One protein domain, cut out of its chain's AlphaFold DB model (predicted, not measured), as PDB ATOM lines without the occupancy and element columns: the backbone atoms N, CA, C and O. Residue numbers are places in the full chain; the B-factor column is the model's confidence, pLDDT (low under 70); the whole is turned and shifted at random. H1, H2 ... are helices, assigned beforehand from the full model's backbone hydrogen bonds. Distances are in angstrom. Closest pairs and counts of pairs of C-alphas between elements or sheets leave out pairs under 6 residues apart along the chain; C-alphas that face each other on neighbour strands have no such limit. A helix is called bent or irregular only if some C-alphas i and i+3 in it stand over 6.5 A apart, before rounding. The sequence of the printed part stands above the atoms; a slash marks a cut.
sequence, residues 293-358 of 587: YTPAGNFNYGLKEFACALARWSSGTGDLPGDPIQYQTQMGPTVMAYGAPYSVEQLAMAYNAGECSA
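Overview. This is residues 293 to 358 of the 587 residues of an uncharacterized protein of Nannocystis exedens (UniProt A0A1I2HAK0). Three helices, H1, H2 and H3, pack on one another at steep angles in a small crossed cluster: H3 packs on the first part of H1, H2 on its later part, and H2 and H3 also pack on each other. A tail before H1 sticks out with residues 294 to 300, and one short helix, H4, sits beside H1 near the last printed residue. The printed part has 66 residues with four named helices, H1, H2, H3 and H4 in that order, and no named strand; the class is all helix. It is compact, with a radius of gyration of the C-alphas of 11.2 A, and spans 33 by 24 by 20 A.

Arrangement. Start from Tyr 293 and pass residues 294 to 300, which stand free, to reach H1, residues 303 to 315, the hub, which touches three helices. H2, residues 324 to 338, touches H1 at residues 310 to 314 of H1 alone; look at the closest C-alphas, those of Ala 311 and Met 331, 6.8 A apart. The lines of H1 and H2 are about perpendicular, at 81 degrees. H3, residues 344 to 350, touches H1 at residues 303 to 307 of H1 alone, and the closest C-alphas, of Lys 304 and Ala 350, are 4.8 A apart. These two run opposite ways at a steep tilt of 68 degrees, only just short of about perpendicular. H2 and H3 touch, with the C-alphas of Pro 324 and Ala 348 closest at 4.6 A, and run opposite ways at a steep tilt of 48 degrees. H4, residues 353 to 356, only just touches H1, at residues 308 to 312 of H1 alone, with 3 pairs of C-alphas within 8 A; the closest, of Cys 308 and Cys 356, are 5.0 A apart. H3 and H4 are apart, and H2 and H4 are only just apart, their closest C-alphas at 8.3 A. In H3 every O i to N i+4 pair is within hydrogen-bond range, in H1 8 of 9 and in H2 9 of 11; H4 is too short for such a pair, and its one O i to N i+3 pair is not within range.

Along the chain. Find C-alpha 303 at (-21.659, -21.767, -47.985); from there H1 runs 18.3 A to C-alpha 315. H2 runs 19.7 A from C-alpha 324 at (-33.142, -22.455, -41.537) to C-alpha 338, and is irregular, but only just: C-alphas 330 and 333 are 7.0 A apart. H3 covers 9.9 A from Val 344 to Ala 350. H4 covers 5.1 A and ends at C-alpha 356, at (-23.358, -27.464, -37.249).

Size, cuts and confidence. The two C-alphas farthest apart are those of Gly 297, in the free stretch, and Thr 329, at 33.6 A. The printed part has no cut; the link from H1 to H2 is short, and those from H2 to H3 and from H3 to H4 are tight. The mean pLDDT of the printed part is 81.5; look for values under 70 at residues 293 to 301 and at Thr 317.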
ATOM      1  N   TYR A 293     -13.545 -26.897 -38.648       64.75
ATOM      2  CA  TYR A 293     -13.223 -26.830 -40.058       64.75
ATOM      3  C   TYR A 293     -11.728 -26.543 -40.120       64.75
ATOM      4  O   TYR A 293     -11.289 -25.538 -39.573       64.75
ATOM      5  N   THR A 294     -10.937 -27.466 -40.662       54.34
ATOM      6  CA  THR A 294      -9.480 -27.314 -40.759       54.34
ATOM      7  C   THR A 294      -9.138 -26.837 -42.167       54.34
ATOM      8  O   THR A 294      -9.242 -27.633 -43.106       54.34
ATOM      9  N   PRO A 295      -8.756 -25.567 -42.352       49.12
ATOM     10  CA  PRO A 295      -8.144 -25.096 -43.588       49.12
ATOM     11  C   PRO A 295      -6.761 -25.701 -43.884       49.12
ATOM     12  O   PRO A 295      -5.742 -25.025 -43.949       49.12
ATOM     13  N   ALA A 296      -6.706 -27.006 -44.151       45.66
ATOM     14  CA  ALA A 296      -5.541 -27.626 -44.777       45.66
ATOM     15  C   ALA A 296      -5.745 -27.732 -46.301       45.66
ATOM     16  O   ALA A 296      -6.736 -28.297 -46.767       45.66
ATOM     17  N   GLY A 297      -4.786 -27.232 -47.091       51.75
ATOM     18  CA  GLY A 297      -4.808 -27.298 -48.562       51.75
ATOM     19  C   GLY A 297      -5.718 -26.248 -49.217       51.75
ATOM     20  O   GLY A 297      -5.822 -25.132 -48.730       51.75
ATOM     21  N   ASN A 298      -6.404 -26.603 -50.315       51.84
ATOM     22  CA  ASN A 298      -7.340 -25.727 -51.051       51.84
ATOM     23  C   ASN A 298      -8.694 -25.527 -50.331       51.84
ATOM     24  O   ASN A 298      -9.739 -25.414 -50.976       51.84
ATOM     25  N   PHE A 299      -8.718 -25.574 -49.000       53.12
ATOM     26  CA  PHE A 299      -9.955 -25.436 -48.248       53.12
ATOM     27  C   PHE A 299     -10.447 -23.987 -48.323       53.12
ATOM     28  O   PHE A 299      -9.755 -23.060 -47.910       53.12
ATOM     29  N   ASN A 300     -11.664 -23.814 -48.827       60.16
ATOM     30  CA  ASN A 300     -12.425 -22.576 -48.740       60.16
ATOM     31  C   ASN A 300     -13.654 -22.852 -47.881       60.16
ATOM     32  O   ASN A 300     -14.285 -23.898 -48.051       60.16
ATOM     33  N   TYR A 301     -14.007 -21.915 -46.995       64.69
ATOM     34  CA  TYR A 301     -15.302 -21.940 -46.320       64.69
ATOM     35  C   TYR A 301     -16.397 -21.982 -47.389       64.69
ATOM     36  O   TYR A 301     -16.671 -20.983 -48.053       64.69
ATOM     37  N   GLY A 302     -16.995 -23.155 -47.582       76.31
ATOM     38  CA  GLY A 302     -18.185 -23.287 -48.397       76.31
ATOM     39  C   GLY A 302     -19.357 -22.589 -47.718       76.31
ATOM     40  O   GLY A 302     -19.311 -22.212 -46.543       76.31
ATOM     41  N   LEU A 303     -20.447 -22.429 -48.467       85.38
ATOM     42  CA  LEU A 303     -21.659 -21.767 -47.985       85.38
ATOM     43  C   LEU A 303     -22.168 -22.370 -46.659       85.38
ATOM     44  O   LEU A 303     -22.620 -21.651 -45.772       85.38
ATOM     45  N   LYS A 304     -22.042 -23.691 -46.508       87.75
ATOM     46  CA  LYS A 304     -22.467 -24.444 -45.327       87.75
ATOM     47  C   LYS A 304     -21.525 -24.262 -44.141       87.75
ATOM     48  O   LYS A 304     -21.982 -24.008 -43.030       87.75
ATOM     49  N   GLU A 305     -20.221 -24.392 -44.359       81.62
ATOM     50  CA  GLU A 305     -19.212 -24.207 -43.317       81.62
ATOM     51  C   GLU A 305     -19.287 -22.780 -42.774       81.62
ATOM     52  O   GLU A 305     -19.242 -22.584 -41.562       81.62
ATOM     53  N   PHE A 306     -19.488 -21.796 -43.658       82.38
ATOM     54  CA  PHE A 306     -19.684 -20.401 -43.275       82.38
ATOM     55  C   PHE A 306     -20.974 -20.228 -42.468       82.38
ATOM     56  O   PHE A 306     -20.982 -19.546 -41.444       82.38
ATOM     57  N   ALA A 307     -22.062 -20.889 -42.878       87.94
ATOM     58  CA  ALA A 307     -23.309 -20.838 -42.133       87.94
ATOM     59  C   ALA A 307     -23.139 -21.384 -40.702       87.94
ATOM     60  O   ALA A 307     -23.549 -20.729 -39.742       87.94
ATOM     61  N   CYS A 308     -22.467 -22.530 -40.538       86.88
ATOM     62  CA  CYS A 308     -22.137 -23.083 -39.221       86.88
ATOM     63  C   CYS A 308     -21.173 -22.183 -38.425       86.88
ATOM     64  O   CYS A 308     -21.336 -22.044 -37.206       86.88
ATOM     65  N   ALA A 309     -20.202 -21.559 -39.105       79.31
ATOM     66  CA  ALA A 309     -19.245 -20.615 -38.527       79.31
ATOM     67  C   ALA A 309     -19.951 -19.406 -37.880       79.31
ATOM     68  O   ALA A 309     -19.649 -18.981 -36.764       79.31
ATOM     69  N   LEU A 310     -20.961 -18.889 -38.568       83.00
ATOM     70  CA  LEU A 310     -21.740 -17.766 -38.081       83.00
ATOM     71  C   LEU A 310     -22.677 -18.171 -36.934       83.00
ATOM     72  O   LEU A 310     -22.739 -17.479 -35.919       83.00
ATOM     73  N   ALA A 311     -23.361 -19.314 -37.072       86.62
ATOM     74  CA  ALA A 311     -24.295 -19.807 -36.059       86.62
ATOM     75  C   ALA A 311     -23.627 -20.053 -34.707       86.62
ATOM     76  O   ALA A 311     -24.117 -19.541 -33.707       86.62
ATOM     77  N   ARG A 312     -22.523 -20.816 -34.640       81.56
ATOM     78  CA  ARG A 312     -21.949 -21.139 -33.318       81.56
ATOM     79  C   ARG A 312     -21.332 -19.918 -32.642       81.56
ATOM     80  O   ARG A 312     -21.452 -19.805 -31.429       81.56
ATOM     81  N   TRP A 313     -20.773 -18.984 -33.415       76.69
ATOM     82  CA  TRP A 313     -20.281 -17.724 -32.863       76.69
ATOM     83  C   TRP A 313     -21.427 -16.880 -32.300       76.69
ATOM     84  O   TRP A 313     -21.414 -16.498 -31.135       76.69
ATOM     85  N   SER A 314     -22.464 -16.640 -33.107       78.25
ATOM     86  CA  SER A 314     -23.570 -15.769 -32.707       78.25
ATOM     87  C   SER A 314     -24.439 -16.370 -31.599       78.25
ATOM     88  O   SER A 314     -25.081 -15.618 -30.867       78.25
ATOM     89  N   SER A 315     -24.490 -17.700 -31.480       76.69
ATOM     90  CA  SER A 315     -25.192 -18.386 -30.392       76.69
ATOM     91  C   SER A 315     -24.401 -18.383 -29.081       76.69
ATOM     92  O   SER A 315     -25.016 -18.429 -28.017       76.69
ATOM     93  N   GLY A 316     -23.063 -18.333 -29.108       72.25
ATOM     94  CA  GLY A 316     -22.231 -18.432 -27.906       72.25
ATOM     95  C   GLY A 316     -22.550 -19.694 -27.088       72.25
ATOM     96  O   GLY A 316     -22.295 -20.814 -27.526       72.25
ATOM     97  N   THR A 317     -23.138 -19.534 -25.892       63.47
ATOM     98  CA  THR A 317     -23.626 -20.666 -25.066       63.47
ATOM     99  C   THR A 317     -25.095 -21.028 -25.280       63.47
ATOM    100  O   THR A 317     -25.588 -21.950 -24.632       63.47
ATOM    101  N   GLY A 318     -25.815 -20.245 -26.077       73.06
ATOM    102  CA  GLY A 318     -27.191 -20.522 -26.457       73.06
ATOM    103  C   GLY A 318     -27.282 -21.696 -27.423       73.06
ATOM    104  O   GLY A 318     -26.288 -22.127 -28.012       73.06
ATOM    105  N   ASP A 319     -28.496 -22.210 -27.587       81.25
ATOM    106  CA  ASP A 319     -28.750 -23.244 -28.578       81.25
ATOM    107  C   ASP A 319     -28.461 -22.705 -29.986       81.25
ATOM    108  O   ASP A 319     -28.700 -21.534 -30.307       81.25
ATOM    109  N   LEU A 320     -27.927 -23.579 -30.836       87.69
ATOM    110  CA  LEU A 320     -27.840 -23.285 -32.258       87.69
ATOM    111  C   LEU A 320     -29.261 -23.197 -32.841       87.69
ATOM    112  O   LEU A 320     -30.158 -23.885 -32.344       87.69
ATOM    113  N   PRO A 321     -29.477 -22.401 -33.905       93.00
ATOM    114  CA  PRO A 321     -30.764 -22.362 -34.586       93.00
ATOM    115  C   PRO A 321     -31.274 -23.773 -34.908       93.00
ATOM    116  O   PRO A 321     -30.543 -24.599 -35.450       93.00
ATOM    117  N   GLY A 322     -32.532 -24.077 -34.582       93.50
ATOM    118  CA  GLY A 322     -33.073 -25.422 -34.814       93.50
ATOM    119  C   GLY A 322     -33.305 -25.741 -36.295       93.50
ATOM    120  O   GLY A 322     -33.342 -26.908 -36.684       93.50
ATOM    121  N   ASP A 323     -33.463 -24.706 -37.121       93.94
ATOM    122  CA  ASP A 323     -33.853 -24.801 -38.523       93.94
ATOM    123  C   ASP A 323     -33.408 -23.552 -39.325       93.94
ATOM    124  O   ASP A 323     -33.018 -22.538 -38.733       93.94
ATOM    125  N   PRO A 324     -33.459 -23.595 -40.672       95.25
ATOM    126  CA  PRO A 324     -33.142 -22.455 -41.537       95.25
ATOM    127  C   PRO A 324     -33.917 -21.157 -41.255       95.25
ATOM    128  O   PRO A 324     -33.373 -20.070 -41.440       95.25
ATOM    129  N   ILE A 325     -35.170 -21.233 -40.798       94.12
ATOM    130  CA  ILE A 325     -36.009 -20.049 -40.546       94.12
ATOM    131  C   ILE A 325     -35.522 -19.338 -39.279       94.12
ATOM    132  O   ILE A 325     -35.344 -18.115 -39.258       94.12
ATOM    133  N   GLN A 326     -35.245 -20.113 -38.229       94.56
ATOM    134  CA  GLN A 326     -34.607 -19.615 -37.015       94.56
ATOM    135  C   GLN A 326     -33.224 -19.052 -37.321       94.56
ATOM    136  O   GLN A 326     -32.890 -17.983 -36.819       94.56
ATOM    137  N   TYR A 327     -32.451 -19.721 -38.180       95.25
ATOM    138  CA  TYR A 327     -31.143 -19.233 -38.600       95.25
ATOM    139  C   TYR A 327     -31.253 -17.851 -39.242       95.25
ATOM    140  O   TYR A 327     -30.580 -16.924 -38.804       95.25
ATOM    141  N   GLN A 328     -32.129 -17.678 -40.235       93.56
ATOM    142  CA  GLN A 328     -32.305 -16.398 -40.926       93.56
ATOM    143  C   GLN A 328     -32.688 -15.278 -39.947       93.56
ATOM    144  O   GLN A 328     -32.140 -14.178 -40.006       93.56
ATOM    145  N   THR A 329     -33.584 -15.585 -39.009       92.12
ATOM    146  CA  THR A 329     -34.061 -14.629 -38.002       92.12
ATOM    147  C   THR A 329     -32.962 -14.236 -37.013       92.12
ATOM    148  O   THR A 329     -32.828 -13.062 -36.674       92.12
ATOM    149  N   GLN A 330     -32.168 -15.204 -36.550       89.88
ATOM    150  CA  GLN A 330     -31.141 -14.981 -35.531       89.88
ATOM    151  C   GLN A 330     -29.845 -14.407 -36.119       89.88
ATOM    152  O   GLN A 330     -29.204 -13.575 -35.483       89.88
ATOM    153  N   MET A 331     -29.457 -14.826 -37.327       89.75
ATOM    154  CA  MET A 331     -28.167 -14.479 -37.934       89.75
ATOM    155  C   MET A 331     -28.227 -13.249 -38.838       89.75
ATOM    156  O   MET A 331     -27.187 -12.656 -39.115       89.75
ATOM    157  N   GLY A 332     -29.416 -12.834 -39.289       86.38
ATOM    158  CA  GLY A 332     -29.590 -11.640 -40.120       86.38
ATOM    159  C   GLY A 332     -28.921 -10.379 -39.544       86.38
ATOM    160  O   GLY A 332     -28.136  -9.749 -40.256       86.38
ATOM    161  N   PRO A 333     -29.140 -10.031 -38.259       85.88
ATOM    162  CA  PRO A 333     -28.451  -8.911 -37.613       85.88
ATOM    163  C   PRO A 333     -26.925  -9.048 -37.631       85.88
ATOM    164  O   PRO A 333     -26.225  -8.075 -37.900       85.88
ATOM    165  N   THR A 334     -26.412 -10.259 -37.405       81.31
ATOM    166  CA  THR A 334     -24.976 -10.548 -37.402       81.31
ATOM    167  C   THR A 334     -24.358 -10.371 -38.789       81.31
ATOM    168  O   THR A 334     -23.336  -9.701 -38.925       81.31
ATOM    169  N   VAL A 335     -24.997 -10.896 -39.840       82.81
ATOM    170  CA  VAL A 335     -24.535 -10.704 -41.226       82.81
ATOM    171  C   VAL A 335     -24.502  -9.222 -41.596       82.81
ATOM    172  O   VAL A 335     -23.540  -8.771 -42.212       82.81
ATOM    173  N   MET A 336     -25.519  -8.451 -41.202       80.81
ATOM    174  CA  MET A 336     -25.559  -7.012 -41.475       80.81
ATOM    175  C   MET A 336     -24.481  -6.234 -40.712       80.81
ATOM    176  O   MET A 336     -23.932  -5.277 -41.252       80.81
ATOM    177  N   ALA A 337     -24.180  -6.628 -39.472       76.69
ATOM    178  CA  ALA A 337     -23.223  -5.927 -38.619       76.69
ATOM    179  C   ALA A 337     -21.757  -6.197 -38.997       76.69
ATOM    180  O   ALA A 337     -20.936  -5.285 -38.911       76.69
ATOM    181  N   TYR A 338     -21.428  -7.425 -39.414       72.25
ATOM    182  CA  TYR A 338     -20.036  -7.856 -39.622       72.25
ATOM    183  C   TYR A 338     -19.703  -8.251 -41.064       72.25
ATOM    184  O   TYR A 338     -18.542  -8.516 -41.362       72.25
ATOM    185  N   GLY A 339     -20.695  -8.278 -41.957       73.38
ATOM    186  CA  GLY A 339     -20.537  -8.675 -43.352       73.38
ATOM    187  C   GLY A 339     -20.478 -10.192 -43.557       73.38
ATOM    188  O   GLY A 339     -20.028 -10.961 -42.703       73.38
ATOM    189  N   ALA A 340     -20.903 -10.648 -44.739       75.44
ATOM    190  CA  ALA A 340     -20.759 -12.023 -45.222       75.44
ATOM    191  C   ALA A 340     -20.541 -12.026 -46.747       75.44
ATOM    192  O   ALA A 340     -21.105 -11.176 -47.436       75.44
ATOM    193  N   PRO A 341     -19.787 -12.991 -47.306       73.50
ATOM    194  CA  PRO A 341     -19.664 -13.160 -48.756       73.50
ATOM    195  C   PRO A 341     -20.933 -13.760 -49.395       73.50
ATOM    196  O   PRO A 341     -20.996 -13.921 -50.612       73.50
ATOM    197  N   TYR A 342     -21.941 -14.096 -48.584       84.50
ATOM    198  CA  TYR A 342     -23.195 -14.726 -48.983       84.50
ATOM    199  C   TYR A 342     -24.383 -13.981 -48.365       84.50
ATOM    200  O   TYR A 342     -24.272 -13.429 -47.272       84.50
ATOM    201  N   SER A 343     -25.534 -13.998 -49.041       90.44
ATOM    202  CA  SER A 343     -26.784 -13.479 -48.463       90.44
ATOM    203  C   SER A 343     -27.255 -14.332 -47.280       90.44
ATOM    204  O   SER A 343     -26.956 -15.528 -47.200       90.44
ATOM    205  N   VAL A 344     -28.033 -13.733 -46.375       92.75
ATOM    206  CA  VAL A 344     -28.605 -14.438 -45.214       92.75
ATOM    207  C   VAL A 344     -29.478 -15.607 -45.675       92.75
ATOM    208  O   VAL A 344     -29.425 -16.679 -45.083       92.75
ATOM    209  N   GLU A 345     -30.224 -15.440 -46.768       95.12
ATOM    210  CA  GLU A 345     -31.064 -16.478 -47.368       95.12
ATOM    211  C   GLU A 345     -30.233 -17.666 -47.866       95.12
ATOM    212  O   GLU A 345     -30.587 -18.819 -47.620       95.12
ATOM    213  N   GLN A 346     -29.104 -17.408 -48.539       93.88
ATOM    214  CA  GLN A 346     -28.196 -18.470 -48.985       93.88
ATOM    215  C   GLN A 346     -27.592 -19.224 -47.796       93.88
ATOM    216  O   GLN A 346     -27.542 -20.453 -47.815       93.88
ATOM    217  N   LEU A 347     -27.174 -18.504 -46.752       93.25
ATOM    218  CA  LEU A 347     -26.639 -19.109 -45.531       93.25
ATOM    219  C   LEU A 347     -27.695 -19.938 -44.795       93.25
ATOM    220  O   LEU A 347     -27.411 -21.060 -44.390       93.25
ATOM    221  N   ALA A 348     -28.923 -19.429 -44.688       95.94
ATOM    222  CA  ALA A 348     -30.043 -20.139 -44.084       95.94
ATOM    223  C   ALA A 348     -30.357 -21.443 -44.830       95.94
ATOM    224  O   ALA A 348     -30.496 -22.487 -44.200       95.94
ATOM    225  N   MET A 349     -30.405 -21.416 -46.166       95.81
ATOM    226  CA  MET A 349     -30.652 -22.619 -46.972       95.81
ATOM    227  C   MET A 349     -29.532 -23.663 -46.866       95.81
ATOM    228  O   MET A 349     -29.799 -24.856 -46.998       95.81
ATOM    229  N   ALA A 350     -28.289 -23.234 -46.642       94.19
ATOM    230  CA  ALA A 350     -27.148 -24.132 -46.467       94.19
ATOM    231  C   ALA A 350     -26.944 -24.603 -45.020       94.19
ATOM    232  O   ALA A 350     -26.164 -25.528 -44.782       94.19
ATOM    233  N   TYR A 351     -27.613 -23.970 -44.058       94.75
ATOM    234  CA  TYR A 351     -27.492 -24.291 -42.648       94.75
ATOM    235  C   TYR A 351     -28.116 -25.654 -42.326       94.75
ATOM    236  O   TYR A 351     -29.272 -25.934 -42.644       94.75
ATOM    237  N   ASN A 352     -27.355 -26.496 -41.626       93.56
ATOM    238  CA  ASN A 352     -27.817 -27.783 -41.125       93.56
ATOM    239  C   ASN A 352     -27.531 -27.879 -39.625       93.56
ATOM    240  O   ASN A 352     -26.382 -28.065 -39.225       93.56
ATOM    241  N   ALA A 353     -28.570 -27.794 -38.794       89.88
ATOM    242  CA  ALA A 353     -28.429 -27.817 -37.338       89.88
ATOM    243  C   ALA A 353     -27.675 -29.060 -36.831       89.88
ATOM    244  O   ALA A 353     -26.818 -28.957 -35.955       89.88
ATOM    245  N   GLY A 354     -27.933 -30.232 -37.421       87.12
ATOM    246  CA  GLY A 354     -27.280 -31.486 -37.042       87.12
ATOM    247  C   GLY A 354     -25.768 -31.445 -37.258       87.12
ATOM    248  O   GLY A 354     -24.999 -31.751 -36.351       87.12
ATOM    249  N   GLU A 355     -25.329 -31.007 -38.433       86.94
ATOM    250  CA  GLU A 355     -23.906 -30.928 -38.779       86.94
ATOM    251  C   GLU A 355     -23.208 -29.745 -38.105       86.94
ATOM    252  O   GLU A 355     -22.080 -29.879 -37.631       86.94
ATOM    253  N   CYS A 356     -23.887 -28.605 -37.983       86.12
ATOM    254  CA  CYS A 356     -23.358 -27.464 -37.249       86.12
ATOM    255  C   CYS A 356     -23.264 -27.768 -35.746       86.12
ATOM    256  O   CYS A 356     -22.350 -27.282 -35.095       86.12
ATOM    257  N   SER A 357     -24.101 -28.639 -35.181       84.50
ATOM    258  CA  SER A 357     -23.954 -29.086 -33.786       84.50
ATOM    259  C   SER A 357     -22.859 -30.145 -33.576       84.50
ATOM    260  O   SER A 357     -22.636 -30.589 -32.450       84.50
ATOM    261  N   ALA A 358     -22.162 -30.579 -34.635       84.31
ATOM    262  CA  ALA A 358     -21.137 -31.607 -34.511       84.31
ATOM    263  C   ALA A 358     -19.961 -31.114 -33.660       84.31
ATOM    264  O   ALA A 358     -19.334 -30.101 -33.968       84.31
TER     265      ALA A 358